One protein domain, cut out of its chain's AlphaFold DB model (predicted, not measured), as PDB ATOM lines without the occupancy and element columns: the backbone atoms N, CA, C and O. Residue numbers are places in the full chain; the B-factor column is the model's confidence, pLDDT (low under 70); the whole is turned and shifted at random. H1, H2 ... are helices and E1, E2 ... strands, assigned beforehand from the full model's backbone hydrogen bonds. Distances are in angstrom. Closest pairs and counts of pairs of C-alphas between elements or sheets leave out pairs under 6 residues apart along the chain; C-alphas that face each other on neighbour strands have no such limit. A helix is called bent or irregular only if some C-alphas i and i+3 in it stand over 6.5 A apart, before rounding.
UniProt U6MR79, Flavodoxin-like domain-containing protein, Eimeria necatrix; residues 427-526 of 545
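AT A GLANCE: This is residues 427 to 526 of the 545 residues of the protein "Flavodoxin-like domain-containing protein" of Eimeria necatrix (UniProt U6MR79). A small parallel sheet of three strands, E2, E1 and E3, has helix H1 lying along one face, while two helices, the long H2 and the shorter H3, meet the opposite face only with their first turns and spread away from it. H2 runs on past the sheet as a long arm, and residues 485 to 491, of which 485 to 487 belong to H2, stick out before the chain folds back to E3; residues 520 to 526, of which 520 to 524 belong to H3, also stick out. The printed part has 100 residues, with three named helices and three named strands in the order E1 H1 E2 H2 E3 H3, and its class is mixed, helices and strands. The whole is loose, with a radius of gyration of the C-alphas of 15.9 A, and flat, spanning 51 by 38 by 17 A.

HOW THE PARTS SIT: E1, residues 429 to 434, is the inner strand. Its parallel neighbour E2, residues 462 to 465, is an edge strand at 20 degrees to it, with N 431 and O 462 at 2.8 A. The other edge strand, E3, residues 498 to 503, is parallel to E1 at 15 degrees, with N 432 and O 500 at 2.8 A. H1, residues 439 to 454, is on the sheet at a height of 9.1 A, over E1, and runs along the strands, at 1 degrees to E1 on the local plane; its closest C-alpha pair with E1 is Phe 433 and Ala 441, 5.7 A. E1, H1 and E2 form a strand-helix-strand unit, two parallel neighbour strands joined through a helix, with a right-handed crossover. H2, residues 466 to 487, is on the opposite face to H1, at a height of 14.2 A. It runs along the strands, at 18 degrees to E1 on the local plane, and lies over E1 and only just over E2, on which 3 of its C-alphas fall. The closest C-alphas of H2 and E1 are those of Leu 466 and Phe 432, 5.1 A. E2, H2 and E3 form a split unit, with E1 between the two strands, and its crossover is right-handed. H3, residues 513 to 524, is on the sheet, its Ala 515 C-alpha 5.9 A from that of Ala 434, the closest pair with E1. With H2 and H3 on one face and H1 on the other, helices on both faces of the sheet make three layers. H2, with residues 466 to 470 alone, touches residues 514 to 518 of H3. Their closest C-alphas, Ala 467 and Ser 514, are 5.4 A apart, and they run the same way at a shallow tilt of 34 degrees, only just short of steep. H1 is apart from H2 and H3. Every O i to N i+4 pair is within hydrogen-bond range in H1, against 16 of 18 in H2 and 6 of 8 in H3.

IN THESE COORDINATES: E1 begins at C-alpha 429, (108.651, 111.614, 128.043), and measures 17.0 A; H1 measures 22.7 A, E2 10.0 A and E3 16.3 A. H2, 30.1 A, begins at C-alpha 466, (109.340, 119.944, 139.517), and is neither bent nor irregular, but only just: C-alphas 468 and 471 are 6.5 A apart. H3, 16.9 A, ends at C-alpha 524, (110.075, 137.089, 135.039), and is only just irregular, with C-alphas 514 and 517 6.9 A apart.

THE WHOLE: The C-alphas farthest apart, those of Gln 489 and Gly 507, are 51.0 A apart. The printed part has no cut and no long link. Mean pLDDT of the printed part is 87.2, and residues 488 to 495 are under 70.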
ATOM      1  N   THR A 427     111.207 110.249 121.495       80.88
ATOM      2  CA  THR A 427     110.934 111.482 122.228       80.88
ATOM      3  C   THR A 427     110.936 111.172 123.727       80.88
ATOM      4  O   THR A 427     110.093 110.393 124.177       80.88
ATOM      5  N   PRO A 428     111.847 111.750 124.528       84.56
ATOM      6  CA  PRO A 428     111.849 111.510 125.960       84.56
ATOM      7  C   PRO A 428     110.567 112.081 126.574       84.56
ATOM      8  O   PRO A 428     110.220 113.247 126.357       84.56
ATOM      9  N   LEU A 429     109.866 111.240 127.335       90.69
ATOM     10  CA  LEU A 429     108.651 111.614 128.043       90.69
ATOM     11  C   LEU A 429     108.962 111.867 129.522       90.69
ATOM     12  O   LEU A 429     109.451 110.991 130.240       90.69
ATOM     13  N   LEU A 430     108.690 113.087 129.972       92.81
ATOM     14  CA  LEU A 430     109.013 113.565 131.314       92.81
ATOM     15  C   LEU A 430     107.722 113.806 132.093       92.81
ATOM     16  O   LEU A 430     106.808 114.455 131.591       92.81
ATOM     17  N   VAL A 431     107.645 113.312 133.326       95.38
ATOM     18  CA  VAL A 431     106.520 113.560 134.235       95.38
ATOM     19  C   VAL A 431     107.036 114.364 135.422       95.38
ATOM     20  O   VAL A 431     107.777 113.854 136.262       95.38
ATOM     21  N   PHE A 432     106.644 115.630 135.497       96.44
ATOM     22  CA  PHE A 432     106.959 116.504 136.616       96.44
ATOM     23  C   PHE A 432     105.795 116.587 137.587       96.44
ATOM     24  O   PHE A 432     104.637 116.657 137.175       96.44
ATOM     25  N   PHE A 433     106.093 116.671 138.881       96.94
ATOM     26  CA  PHE A 433     105.069 116.933 139.886       96.94
ATOM     27  C   PHE A 433     105.467 118.033 140.861       96.94
ATOM     28  O   PHE A 433     106.619 118.144 141.282       96.94
ATOM     29  N   ALA A 434     104.483 118.828 141.267       96.81
ATOM     30  CA  ALA A 434     104.610 119.759 142.375       96.81
ATOM     31  C   ALA A 434     103.460 119.538 143.349       96.81
ATOM     32  O   ALA A 434     102.281 119.650 143.002       96.81
ATOM     33  N   THR A 435     103.819 119.200 144.581       96.06
ATOM     34  CA  THR A 435     102.874 118.802 145.617       96.06
ATOM     35  C   THR A 435     103.141 119.560 146.908       96.06
ATOM     36  O   THR A 435     104.293 119.880 147.209       96.06
ATOM     37  N   GLN A 436     102.082 119.838 147.669       94.25
ATOM     38  CA  GLN A 436     102.187 120.305 149.055       94.25
ATOM     39  C   GLN A 436     101.844 119.189 150.053       94.25
ATOM     40  O   GLN A 436     102.513 119.051 151.070       94.25
ATOM     41  N   THR A 437     100.819 118.382 149.754       94.50
ATOM     42  CA  THR A 437     100.290 117.336 150.653       94.50
ATOM     43  C   THR A 437     100.639 115.908 150.227       94.50
ATOM     44  O   THR A 437     100.295 114.964 150.926       94.50
ATOM     45  N   GLY A 438     101.290 115.727 149.077       95.00
ATOM     46  CA  GLY A 438     101.609 114.413 148.501       95.00
ATOM     47  C   GLY A 438     100.659 113.955 147.386       95.00
ATOM     48  O   GLY A 438     101.088 113.201 146.520       95.00
ATOM     49  N   ASN A 439      99.435 114.488 147.293       95.19
ATOM     50  CA  ASN A 439      98.428 114.015 146.324       95.19
ATOM     51  C   ASN A 439      98.880 114.112 144.856       95.19
ATOM     52  O   ASN A 439      98.703 113.164 144.098       95.19
ATOM     53  N   ALA A 440      99.504 115.225 144.452       95.38
ATOM     54  CA  ALA A 440     100.009 115.372 143.084       95.38
ATOM     55  C   ALA A 440     101.177 114.420 142.776       95.38
ATOM     56  O   ALA A 440     101.323 113.996 141.636       95.38
ATOM     57  N   ALA A 441     101.975 114.044 143.781       96.56
ATOM     58  CA  ALA A 441     103.042 113.061 143.603       96.56
ATOM     59  C   ALA A 441     102.472 111.649 143.408       96.56
ATOM     60  O   ALA A 441     102.945 110.923 142.540       96.56
ATOM     61  N   ALA A 442     101.427 111.284 144.161       96.31
ATOM     62  CA  ALA A 442     100.718 110.018 143.973       96.31
ATOM     63  C   ALA A 442     100.072 109.942 142.579       96.31
ATOM     64  O   ALA A 442     100.325 108.995 141.844       96.31
ATOM     65  N   ALA A 443      99.350 110.991 142.167       96.31
ATOM     66  CA  ALA A 443      98.748 111.058 140.834       96.31
ATOM     67  C   ALA A 443      99.798 110.994 139.709       96.31
ATOM     68  O   ALA A 443      99.602 110.295 138.719       96.31
ATOM     69  N   ALA A 444     100.934 111.680 139.862       96.56
ATOM     70  CA  ALA A 444     102.027 111.610 138.897       96.56
ATOM     71  C   ALA A 444     102.669 110.216 138.836       96.56
ATOM     72  O   ALA A 444     103.015 109.757 137.751       96.56
ATOM     73  N   ALA A 445     102.791 109.524 139.974       96.44
ATOM     74  CA  ALA A 445     103.266 108.146 140.017       96.44
ATOM     75  C   ALA A 445     102.287 107.177 139.336       96.44
ATOM     76  O   ALA A 445     102.730 106.273 138.631       96.44
ATOM     77  N   ASP A 446     100.978 107.376 139.495       96.44
ATOM     78  CA  ASP A 446      99.959 106.568 138.816       96.44
ATOM     79  C   ASP A 446      99.977 106.801 137.299       96.44
ATOM     80  O   ASP A 446     100.016 105.836 136.535       96.44
ATOM     81  N   ILE A 447     100.060 108.064 136.857       95.12
ATOM     82  CA  ILE A 447     100.237 108.420 135.439       95.12
ATOM     83  C   ILE A 447     101.512 107.780 134.884       95.12
ATOM     84  O   ILE A 447     101.490 107.176 133.817       95.12
ATOM     85  N   TRP A 448     102.621 107.868 135.618       95.31
ATOM     86  CA  TRP A 448     103.894 107.268 135.230       95.31
ATOM     87  C   TRP A 448     103.810 105.740 135.098       95.31
ATOM     88  O   TRP A 448     104.315 105.186 134.124       95.31
ATOM     89  N   ARG A 449     103.123 105.055 136.023       95.25
ATOM     90  CA  ARG A 449     102.889 103.601 135.944       95.25
ATOM     91  C   ARG A 449     102.035 103.225 134.740       95.25
ATOM     92  O   ARG A 449     102.316 102.219 134.097       95.25
ATOM     93  N   GLU A 450     101.011 104.014 134.434       95.06
ATOM     94  CA  GLU A 450     100.154 103.756 133.278       95.06
ATOM     95  C   GLU A 450     100.902 104.005 131.964       95.06
ATOM     96  O   GLU A 450     100.837 103.191 131.046       95.06
ATOM     97  N   LEU A 451     101.725 105.054 131.910       93.12
ATOM     98  CA  LEU A 451     102.621 105.311 130.786       93.12
ATOM     99  C   LEU A 451     103.599 104.159 130.562       93.12
ATOM    100  O   LEU A 451     103.789 103.761 129.422       93.12
ATOM    101  N   GLN A 452     104.167 103.576 131.619       92.44
ATOM    102  CA  GLN A 452     105.029 102.394 131.493       92.44
ATOM    103  C   GLN A 452     104.304 101.145 130.984       92.44
ATOM    104  O   GLN A 452     104.946 100.264 130.420       92.44
ATOM    105  N   ARG A 453     102.989 101.038 131.208       93.00
ATOM    106  CA  ARG A 453     102.181  99.928 130.683       93.00
ATOM    107  C   ARG A 453     101.836 100.123 129.212       93.00
ATOM    108  O   ARG A 453     101.790  99.145 128.474       93.00
ATOM    109  N   VAL A 454     101.557 101.364 128.812       92.06
ATOM    110  CA  VAL A 454     101.098 101.703 127.457       92.06
ATOM    111  C   VAL A 454     102.266 101.903 126.490       92.06
ATOM    112  O   VAL A 454     102.169 101.512 125.328       92.06
ATOM    113  N   LEU A 455     103.368 102.509 126.940       89.44
ATOM    114  CA  LEU A 455     104.539 102.752 126.104       89.44
ATOM    115  C   LEU A 455     105.424 101.497 126.056       89.44
ATOM    116  O   LEU A 455     105.709 100.903 127.097       89.44
ATOM    117  N   PRO A 456     105.904 101.092 124.866       80.06
ATOM    118  CA  PRO A 456     106.865 100.004 124.753       80.06
ATOM    119  C   PRO A 456     108.133 100.333 125.558       80.06
ATOM    120  O   PRO A 456     108.584 101.478 125.573       80.06
ATOM    121  N   LEU A 457     108.727  99.307 126.184       72.50
ATOM    122  CA  LEU A 457     109.845  99.355 127.153       72.50
ATOM    123  C   LEU A 457     111.073 100.204 126.759       72.50
ATOM    124  O   LEU A 457     111.957 100.421 127.585       72.50
ATOM    125  N   GLN A 458     111.161 100.666 125.513       78.00
ATOM    126  CA  GLN A 458     112.273 101.473 125.020       78.00
ATOM    127  C   GLN A 458     112.267 102.914 125.546       78.00
ATOM    128  O   GLN A 458     113.325 103.536 125.592       78.00
ATOM    129  N   GLN A 459     111.122 103.442 125.988       81.06
ATOM    130  CA  GLN A 459     111.055 104.760 126.619       81.06
ATOM    131  C   GLN A 459     110.727 104.594 128.090       81.06
ATOM    132  O   GLN A 459     109.579 104.364 128.453       81.06
ATOM    133  N   GLN A 460     111.736 104.711 128.950       85.06
ATOM    134  CA  GLN A 460     111.483 104.828 130.380       85.06
ATOM    135  C   GLN A 460     111.059 106.271 130.671       85.06
ATOM    136  O   GLN A 460     111.907 107.166 130.590       85.06
ATOM    137  N   PRO A 461     109.775 106.535 130.988       90.56
ATOM    138  CA  PRO A 461     109.371 107.868 131.399       90.56
ATOM    139  C   PRO A 461     110.136 108.254 132.666       90.56
ATOM    140  O   PRO A 461     110.384 107.411 133.533       90.56
ATOM    141  N   LEU A 462     110.510 109.524 132.795       92.50
ATOM    142  CA  LEU A 462     111.261 110.010 133.954       92.50
ATOM    143  C   LEU A 462     110.327 110.791 134.879       92.50
ATOM    144  O   LEU A 462     109.772 111.812 134.480       92.50
ATOM    145  N   LEU A 463     110.138 110.293 136.104       95.94
ATOM    146  CA  LEU A 463     109.348 110.956 137.142       95.94
ATOM    147  C   LEU A 463     110.270 111.829 138.001       95.94
ATOM    148  O   LEU A 463     111.131 111.310 138.710       95.94
ATOM    149  N   LEU A 464     110.086 113.147 137.947       95.81
ATOM    150  CA  LEU A 464     110.944 114.121 138.629       95.81
ATOM    151  C   LEU A 464     110.108 115.106 139.461       95.81
ATOM    152  O   LEU A 464     109.091 115.613 138.978       95.81
ATOM    153  N   PRO A 465     110.536 115.466 140.684       96.00
ATOM    154  CA  PRO A 465     110.004 116.642 141.361       96.00
ATOM    155  C   PRO A 465     110.253 117.888 140.506       96.00
ATOM    156  O   PRO A 465     111.348 118.083 139.979       96.00
ATOM    157  N   LEU A 466     109.253 118.763 140.382       94.25
ATOM    158  CA  LEU A 466     109.340 119.944 139.517       94.25
ATOM    159  C   LEU A 466     110.482 120.890 139.931       94.25
ATOM    160  O   LEU A 466     111.129 121.483 139.073       94.25
ATOM    161  N   ALA A 467     110.751 120.995 141.236       92.31
ATOM    162  CA  ALA A 467     111.828 121.825 141.775       92.31
ATOM    163  C   ALA A 467     113.224 121.367 141.317       92.31
ATOM    164  O   ALA A 467     114.086 122.210 141.077       92.31
ATOM    165  N   ASP A 468     113.417 120.056 141.156       92.75
ATOM    166  CA  ASP A 468     114.717 119.458 140.840       92.75
ATOM    167  C   ASP A 468     114.887 119.246 139.332       92.75
ATOM    168  O   ASP A 468     115.957 119.476 138.769       92.75
ATOM    169  N   GLY A 469     113.815 118.831 138.654       90.81
ATOM    170  CA  GLY A 469     113.858 118.477 137.240       90.81
ATOM    171  C   GLY A 469     113.782 119.672 136.287       90.81
ATOM    172  O   GLY A 469     114.327 119.612 135.186       90.81
ATOM    173  N   TRP A 470     113.145 120.777 136.686       89.94
ATOM    174  CA  TRP A 470     112.983 121.930 135.798       89.94
ATOM    175  C   TRP A 470     114.280 122.687 135.493       89.94
ATOM    176  O   TRP A 470     114.512 122.977 134.319       89.94
ATOM    177  N   PRO A 471     115.156 122.996 136.474       88.88
ATOM    178  CA  PRO A 471     116.440 123.625 136.174       88.88
ATOM    179  C   PRO A 471     117.284 122.780 135.215       88.88
ATOM    180  O   PRO A 471     117.928 123.332 134.327       88.88
ATOM    181  N   LEU A 472     117.226 121.450 135.354       89.25
ATOM    182  CA  LEU A 472     117.909 120.512 134.467       89.25
ATOM    183  C   LEU A 472     117.345 120.568 133.040       89.25
ATOM    184  O   LEU A 472     118.115 120.629 132.084       89.25
ATOM    185  N   LEU A 473     116.016 120.605 132.891       86.88
ATOM    186  CA  LEU A 473     115.361 120.747 131.587       86.88
ATOM    187  C   LEU A 473     115.729 122.078 130.914       86.88
ATOM    188  O   LEU A 473     116.086 122.098 129.739       86.88
ATOM    189  N   LEU A 474     115.693 123.183 131.663       85.94
ATOM    190  CA  LEU A 474     116.094 124.507 131.174       85.94
ATOM    191  C   LEU A 474     117.558 124.527 130.739       85.94
ATOM    192  O   LEU A 474     117.879 125.051 129.674       85.94
ATOM    193  N   GLN A 475     118.442 123.923 131.534       88.19
ATOM    194  CA  GLN A 475     119.856 123.804 131.198       88.19
ATOM    195  C   GLN A 475     120.059 122.974 129.924       88.19
ATOM    196  O   GLN A 475     120.841 123.367 129.055       88.19
ATOM    197  N   GLN A 476     119.327 121.865 129.777       85.44
ATOM    198  CA  GLN A 476     119.361 121.035 128.574       85.44
ATOM    199  C   GLN A 476     118.849 121.804 127.349       85.44
ATOM    200  O   GLN A 476     119.487 121.776 126.299       85.44
ATOM    201  N   GLN A 477     117.743 122.537 127.480       83.31
ATOM    202  CA  GLN A 477     117.183 123.343 126.398       83.31
ATOM    203  C   GLN A 477     118.141 124.466 125.978       83.31
ATOM    204  O   GLN A 477     118.311 124.717 124.785       83.31
ATOM    205  N   GLN A 478     118.802 125.118 126.937       85.94
ATOM    206  CA  GLN A 478     119.769 126.177 126.654       85.94
ATOM    207  C   GLN A 478     121.023 125.625 125.956       85.94
ATOM    208  O   GLN A 478     121.494 126.215 124.982       85.94
ATOM    209  N   GLN A 479     121.523 124.456 126.380       87.50
ATOM    210  CA  GLN A 479     122.594 123.758 125.659       87.50
ATOM    211  C   GLN A 479     122.166 123.353 124.250       87.50
ATOM    212  O   GLN A 479     122.934 123.541 123.303       87.50
ATOM    213  N   GLN A 480     120.937 122.850 124.093       83.12
ATOM    214  CA  GLN A 480     120.406 122.543 122.775       83.12
ATOM    215  C   GLN A 480     120.375 123.803 121.917       83.12
ATOM    216  O   GLN A 480     120.908 123.739 120.823       83.12
ATOM    217  N   GLN A 481     119.865 124.950 122.390       82.50
ATOM    218  CA  GLN A 481     119.874 126.232 121.653       82.50
ATOM    219  C   GLN A 481     121.264 126.669 121.174       82.50
ATOM    220  O   GLN A 481     121.401 127.128 120.039       82.50
ATOM    221  N   LEU A 482     122.307 126.461 121.976       84.94
ATOM    222  CA  LEU A 482     123.677 126.761 121.555       84.94
ATOM    223  C   LEU A 482     124.174 125.795 120.468       84.94
ATOM    224  O   LEU A 482     124.721 126.240 119.459       84.94
ATOM    225  N   GLN A 483     123.907 124.491 120.603       84.06
ATOM    226  CA  GLN A 483     124.134 123.540 119.505       84.06
ATOM    227  C   GLN A 483     123.271 123.870 118.284       84.06
ATOM    228  O   GLN A 483     123.679 123.630 117.149       84.06
ATOM    229  N   GLN A 484     122.084 124.444 118.502       78.12
ATOM    230  CA  GLN A 484     121.157 124.780 117.444       78.12
ATOM    231  C   GLN A 484     121.737 125.849 116.525       78.12
ATOM    232  O   GLN A 484     121.716 125.671 115.310       78.12
ATOM    233  N   GLN A 485     122.314 126.906 117.096       82.75
ATOM    234  CA  GLN A 485     122.998 127.933 116.313       82.75
ATOM    235  C   GLN A 485     124.197 127.372 115.537       82.75
ATOM    236  O   GLN A 485     124.422 127.779 114.402       82.75
ATOM    237  N   GLN A 486     124.912 126.386 116.089       81.50
ATOM    238  CA  GLN A 486     126.020 125.742 115.374       81.50
ATOM    239  C   GLN A 486     125.539 124.831 114.231       81.50
ATOM    240  O   GLN A 486     126.170 124.772 113.180       81.50
ATOM    241  N   GLN A 487     124.397 124.154 114.395       72.00
ATOM    242  CA  GLN A 487     123.844 123.228 113.397       72.00
ATOM    243  C   GLN A 487     122.856 123.864 112.407       72.00
ATOM    244  O   GLN A 487     122.365 123.173 111.515       72.00
ATOM    245  N   GLN A 488     122.550 125.164 112.502       62.03
ATOM    246  CA  GLN A 488     121.708 125.854 111.509       62.03
ATOM    247  C   GLN A 488     122.325 125.891 110.099       62.03
ATOM    248  O   GLN A 488     121.623 126.229 109.151       62.03
ATOM    249  N   GLN A 489     123.572 125.438 109.918       57.41
ATOM    250  CA  GLN A 489     124.117 125.156 108.589       57.41
ATOM    251  C   GLN A 489     123.745 123.775 108.016       57.41
ATOM    252  O   GLN A 489     123.923 123.577 106.820       57.41
ATOM    253  N   GLN A 490     123.221 122.817 108.796       50.97
ATOM    254  CA  GLN A 490     123.044 121.435 108.310       50.97
ATOM    255  C   GLN A 490     121.716 120.755 108.682       50.97
ATOM    256  O   GLN A 490     121.682 119.554 108.886       50.97
ATOM    257  N   GLN A 491     120.598 121.486 108.623       54.22
ATOM    258  CA  GLN A 491     119.235 120.921 108.649       54.22
ATOM    259  C   GLN A 491     118.810 120.345 110.007       54.22
ATOM    260  O   GLN A 491     119.359 119.385 110.536       54.22
ATOM    261  N   ARG A 492     117.766 120.934 110.592       54.75
ATOM    262  CA  ARG A 492     117.373 120.631 111.969       54.75
ATOM    263  C   ARG A 492     116.013 119.963 111.993       54.75
ATOM    264  O   ARG A 492     114.982 120.624 111.925       54.75
ATOM    265  N   LYS A 493     116.044 118.638 112.146       56.44
ATOM    266  CA  LYS A 493     115.002 117.894 112.855       56.44
ATOM    267  C   LYS A 493     115.120 118.275 114.330       56.44
ATOM    268  O   LYS A 493     116.159 118.054 114.941       56.44
ATOM    269  N   MET A 494     114.093 118.918 114.877       58.06
ATOM    270  CA  MET A 494     113.981 119.070 116.324       58.06
ATOM    271  C   MET A 494     113.404 117.782 116.890       58.06
ATOM    272  O   MET A 494     112.288 117.405 116.521       58.06
ATOM    273  N   ASP A 495     114.134 117.147 117.798       68.56
ATOM    274  CA  ASP A 495     113.553 116.123 118.650       68.56
ATOM    275  C   ASP A 495     112.565 116.817 119.582       68.56
ATOM    276  O   ASP A 495     112.904 117.740 120.328       68.56
ATOM    277  N   LYS A 496     111.297 116.430 119.472       75.00
ATOM    278  CA  LYS A 496     110.256 116.925 120.366       75.00
ATOM    279  C   LYS A 496     110.500 116.280 121.729       75.00
ATOM    280  O   LYS A 496     110.904 115.128 121.798       75.00
ATOM    281  N   VAL A 497     110.278 117.027 122.804       81.31
ATOM    282  CA  VAL A 497     110.290 116.517 124.181       81.31
ATOM    283  C   VAL A 497     108.889 116.723 124.733       81.31
ATOM    284  O   VAL A 497     108.350 117.827 124.638       81.31
ATOM    285  N   VAL A 498     108.283 115.673 125.286       85.44
ATOM    286  CA  VAL A 498     106.927 115.744 125.848       85.44
ATOM    287  C   VAL A 498     107.035 115.769 127.367       85.44
ATOM    288  O   VAL A 498     107.556 114.836 127.973       85.44
ATOM    289  N   ALA A 499     106.537 116.838 127.987       89.88
ATOM    290  CA  ALA A 499     106.521 117.003 129.436       89.88
ATOM    291  C   ALA A 499     105.078 117.058 129.962       89.88
ATOM    292  O   ALA A 499     104.292 117.908 129.547       89.88
ATOM    293  N   ILE A 500     104.744 116.177 130.903       92.81
ATOM    294  CA  ILE A 500     103.475 116.147 131.636       92.81
ATOM    295  C   ILE A 500     103.726 116.759 133.012       92.81
ATOM    296  O   ILE A 500     104.587 116.289 133.748       92.81
ATOM    297  N   ILE A 501     102.983 117.804 133.375       94.19
ATOM    298  CA  ILE A 501     103.188 118.539 134.628       94.19
ATOM    299  C   ILE A 501     101.945 118.403 135.515       94.19
ATOM    300  O   ILE A 501     100.869 118.887 135.172       94.19
ATOM    301  N   VAL A 502     102.103 117.774 136.681       95.81
ATOM    302  CA  VAL A 502     101.037 117.548 137.666       95.81
ATOM    303  C   VAL A 502     101.231 118.489 138.856       95.81
ATOM    304  O   VAL A 502     102.138 118.309 139.669       95.81
ATOM    305  N   ILE A 503     100.381 119.508 138.986       95.00
ATOM    306  CA  ILE A 503     100.483 120.517 140.054       95.00
ATOM    307  C   ILE A 503      99.221 120.484 140.913       95.00
ATOM    308  O   ILE A 503      98.113 120.639 140.403       95.00
ATOM    309  N   SER A 504      99.377 120.336 142.232       94.75
ATOM    310  CA  SER A 504      98.268 120.539 143.172       94.75
ATOM    311  C   SER A 504      98.100 122.023 143.485       94.75
ATOM    312  O   SER A 504      99.028 122.620 144.018       94.75
ATOM    313  N   THR A 505      96.927 122.606 143.254       93.50
ATOM    314  CA  THR A 505      96.603 123.948 143.767       93.50
ATOM    315  C   THR A 505      96.108 123.872 145.208       93.50
ATOM    316  O   THR A 505      95.375 122.950 145.571       93.50
ATOM    317  N   THR A 506      96.469 124.850 146.030       86.88
ATOM    318  CA  THR A 506      95.964 124.971 147.406       86.88
ATOM    319  C   THR A 506      94.643 125.754 147.424       86.88
ATOM    320  O   THR A 506      94.224 126.293 146.401       86.88
ATOM    321  N   GLY A 507      93.952 125.813 148.569       84.94
ATOM    322  CA  GLY A 507      92.557 126.275 148.679       84.94
ATOM    323  C   GLY A 507      92.222 127.676 148.132       84.94
ATOM    324  O   GLY A 507      91.054 127.938 147.868       84.94
ATOM    325  N   TYR A 508      93.207 128.550 147.915       89.94
ATOM    326  CA  TYR A 508      93.012 129.874 147.297       89.94
ATOM    327  C   TYR A 508      93.495 129.947 145.839       89.94
ATOM    328  O   TYR A 508      93.701 131.032 145.303       89.94
ATOM    329  N   GLY A 509      93.711 128.798 145.198       90.06
ATOM    330  CA  GLY A 509      94.328 128.725 143.875       90.06
ATOM    331  C   GLY A 509      95.834 128.997 143.898       90.06
ATOM    332  O   GLY A 509      96.421 129.235 142.846       90.06
ATOM    333  N   GLU A 510      96.479 128.973 145.072       92.56
ATOM    334  CA  GLU A 510      97.925 129.172 145.134       92.56
ATOM    335  C   GLU A 510      98.678 127.936 144.635       92.56
ATOM    336  O   GLU A 510      98.286 126.785 144.850       92.56
ATOM    337  N   ILE A 511      99.804 128.209 143.988       93.88
ATOM    338  CA  ILE A 511     100.764 127.222 143.506       93.88
ATOM    339  C   ILE A 511     101.580 126.697 144.707       93.88
ATOM    340  O   ILE A 511     101.940 127.490 145.586       93.88
ATOM    341  N   PRO A 512     101.898 125.390 144.769       94.44
ATOM    342  CA  PRO A 512     102.652 124.810 145.876       94.44
ATOM    343  C   PRO A 512     104.071 125.387 145.914       94.44
ATOM    344  O   PRO A 512     104.622 125.768 144.880       94.44
ATOM    345  N   ASP A 513     104.687 125.450 147.099       94.00
ATOM    346  CA  ASP A 513     105.981 126.129 147.296       94.00
ATOM    347  C   ASP A 513     107.090 125.613 146.366       94.00
ATOM    348  O   ASP A 513     107.881 126.406 145.855       94.00
ATOM    349  N   SER A 514     107.086 124.313 146.066       92.81
ATOM    350  CA  SER A 514     108.011 123.657 145.131       92.81
ATOM    351  C   SER A 514     107.896 124.151 143.683       92.81
ATOM    352  O   SER A 514     108.866 124.070 142.935       92.81
ATOM    353  N   ALA A 515     106.748 124.704 143.288       95.25
ATOM    354  CA  ALA A 515     106.515 125.282 141.964       95.25
ATOM    355  C   ALA A 515     106.593 126.819 141.947       95.25
ATOM    356  O   ALA A 515     106.609 127.421 140.872       95.25
ATOM    357  N   LYS A 516     106.674 127.487 143.109       93.69
ATOM    358  CA  LYS A 516     106.711 128.961 143.175       93.69
ATOM    359  C   LYS A 516     107.948 129.549 142.498       93.69
ATOM    360  O   LYS A 516     107.836 130.596 141.866       93.69
ATOM    361  N   SER A 517     109.115 128.917 142.630       90.25
ATOM    362  CA  SER A 517     110.354 129.372 141.979       90.25
ATOM    363  C   SER A 517     110.237 129.308 140.457       90.25
ATOM    364  O   SER A 517     110.487 130.300 139.779       90.25
ATOM    365  N   LEU A 518     109.766 128.174 139.939       90.69
ATOM    366  CA  LEU A 518     109.484 127.964 138.524       90.69
ATOM    367  C   LEU A 518     108.494 128.993 137.985       90.69
ATOM    368  O   LEU A 518     108.766 129.624 136.969       90.69
ATOM    369  N   TRP A 519     107.381 129.203 138.690       89.69
ATOM    370  CA  TRP A 519     106.350 130.141 138.256       89.69
ATOM    371  C   TRP A 519     106.865 131.579 138.225       89.69
ATOM    372  O   TRP A 519     106.630 132.304 137.263       89.69
ATOM    373  N   ARG A 520     107.633 131.989 139.244       90.50
ATOM    374  CA  ARG A 520     108.287 133.304 139.239       90.50
ATOM    375  C   ARG A 520     109.268 133.436 138.082       90.50
ATOM    376  O   ARG A 520     109.245 134.469 137.429       90.50
ATOM    377  N   ASN A 521     110.084 132.418 137.816       85.56
ATOM    378  CA  ASN A 521     111.051 132.452 136.718       85.56
ATOM    379  C   ASN A 521     110.347 132.550 135.358       85.56
ATOM    380  O   ASN A 521     110.719 133.394 134.551       85.56
ATOM    381  N   LEU A 522     109.288 131.765 135.139       84.88
ATOM    382  CA  LEU A 522     108.459 131.832 133.930       84.88
ATOM    383  C   LEU A 522     107.844 133.222 133.732       84.88
ATOM    384  O   LEU A 522     107.884 133.756 132.628       84.88
ATOM    385  N   LEU A 523     107.320 133.830 134.801       86.31
ATOM    386  CA  LEU A 523     106.740 135.176 134.741       86.31
ATOM    387  C   LEU A 523     107.794 136.281 134.571       86.31
ATOM    388  O   LEU A 523     107.506 137.314 133.971       86.31
ATOM    389  N   GLN A 524     108.999 136.097 135.113       89.12
ATOM    390  CA  GLN A 524     110.075 137.089 135.039       89.12
ATOM    391  C   GLN A 524     110.793 137.092 133.694       89.12
ATOM    392  O   GLN A 524     111.270 138.143 133.276       89.12
ATOM    393  N   GLN A 525     110.883 135.946 133.016       81.56
ATOM    394  CA  GLN A 525     111.735 135.798 131.836       81.56
ATOM    395  C   GLN A 525     111.232 136.506 130.567       81.56
ATOM    396  O   GLN A 525     111.898 136.376 129.548       81.56
ATOM    397  N   GLN A 526     110.121 137.264 130.604       79.62
ATOM    398  CA  GLN A 526     109.505 137.905 129.422       79.62
ATOM    399  C   GLN A 526     109.607 137.014 128.176       79.62
ATOM    400  O   GLN A 526     110.072 137.435 127.116       79.62
TER     401      GLN A 526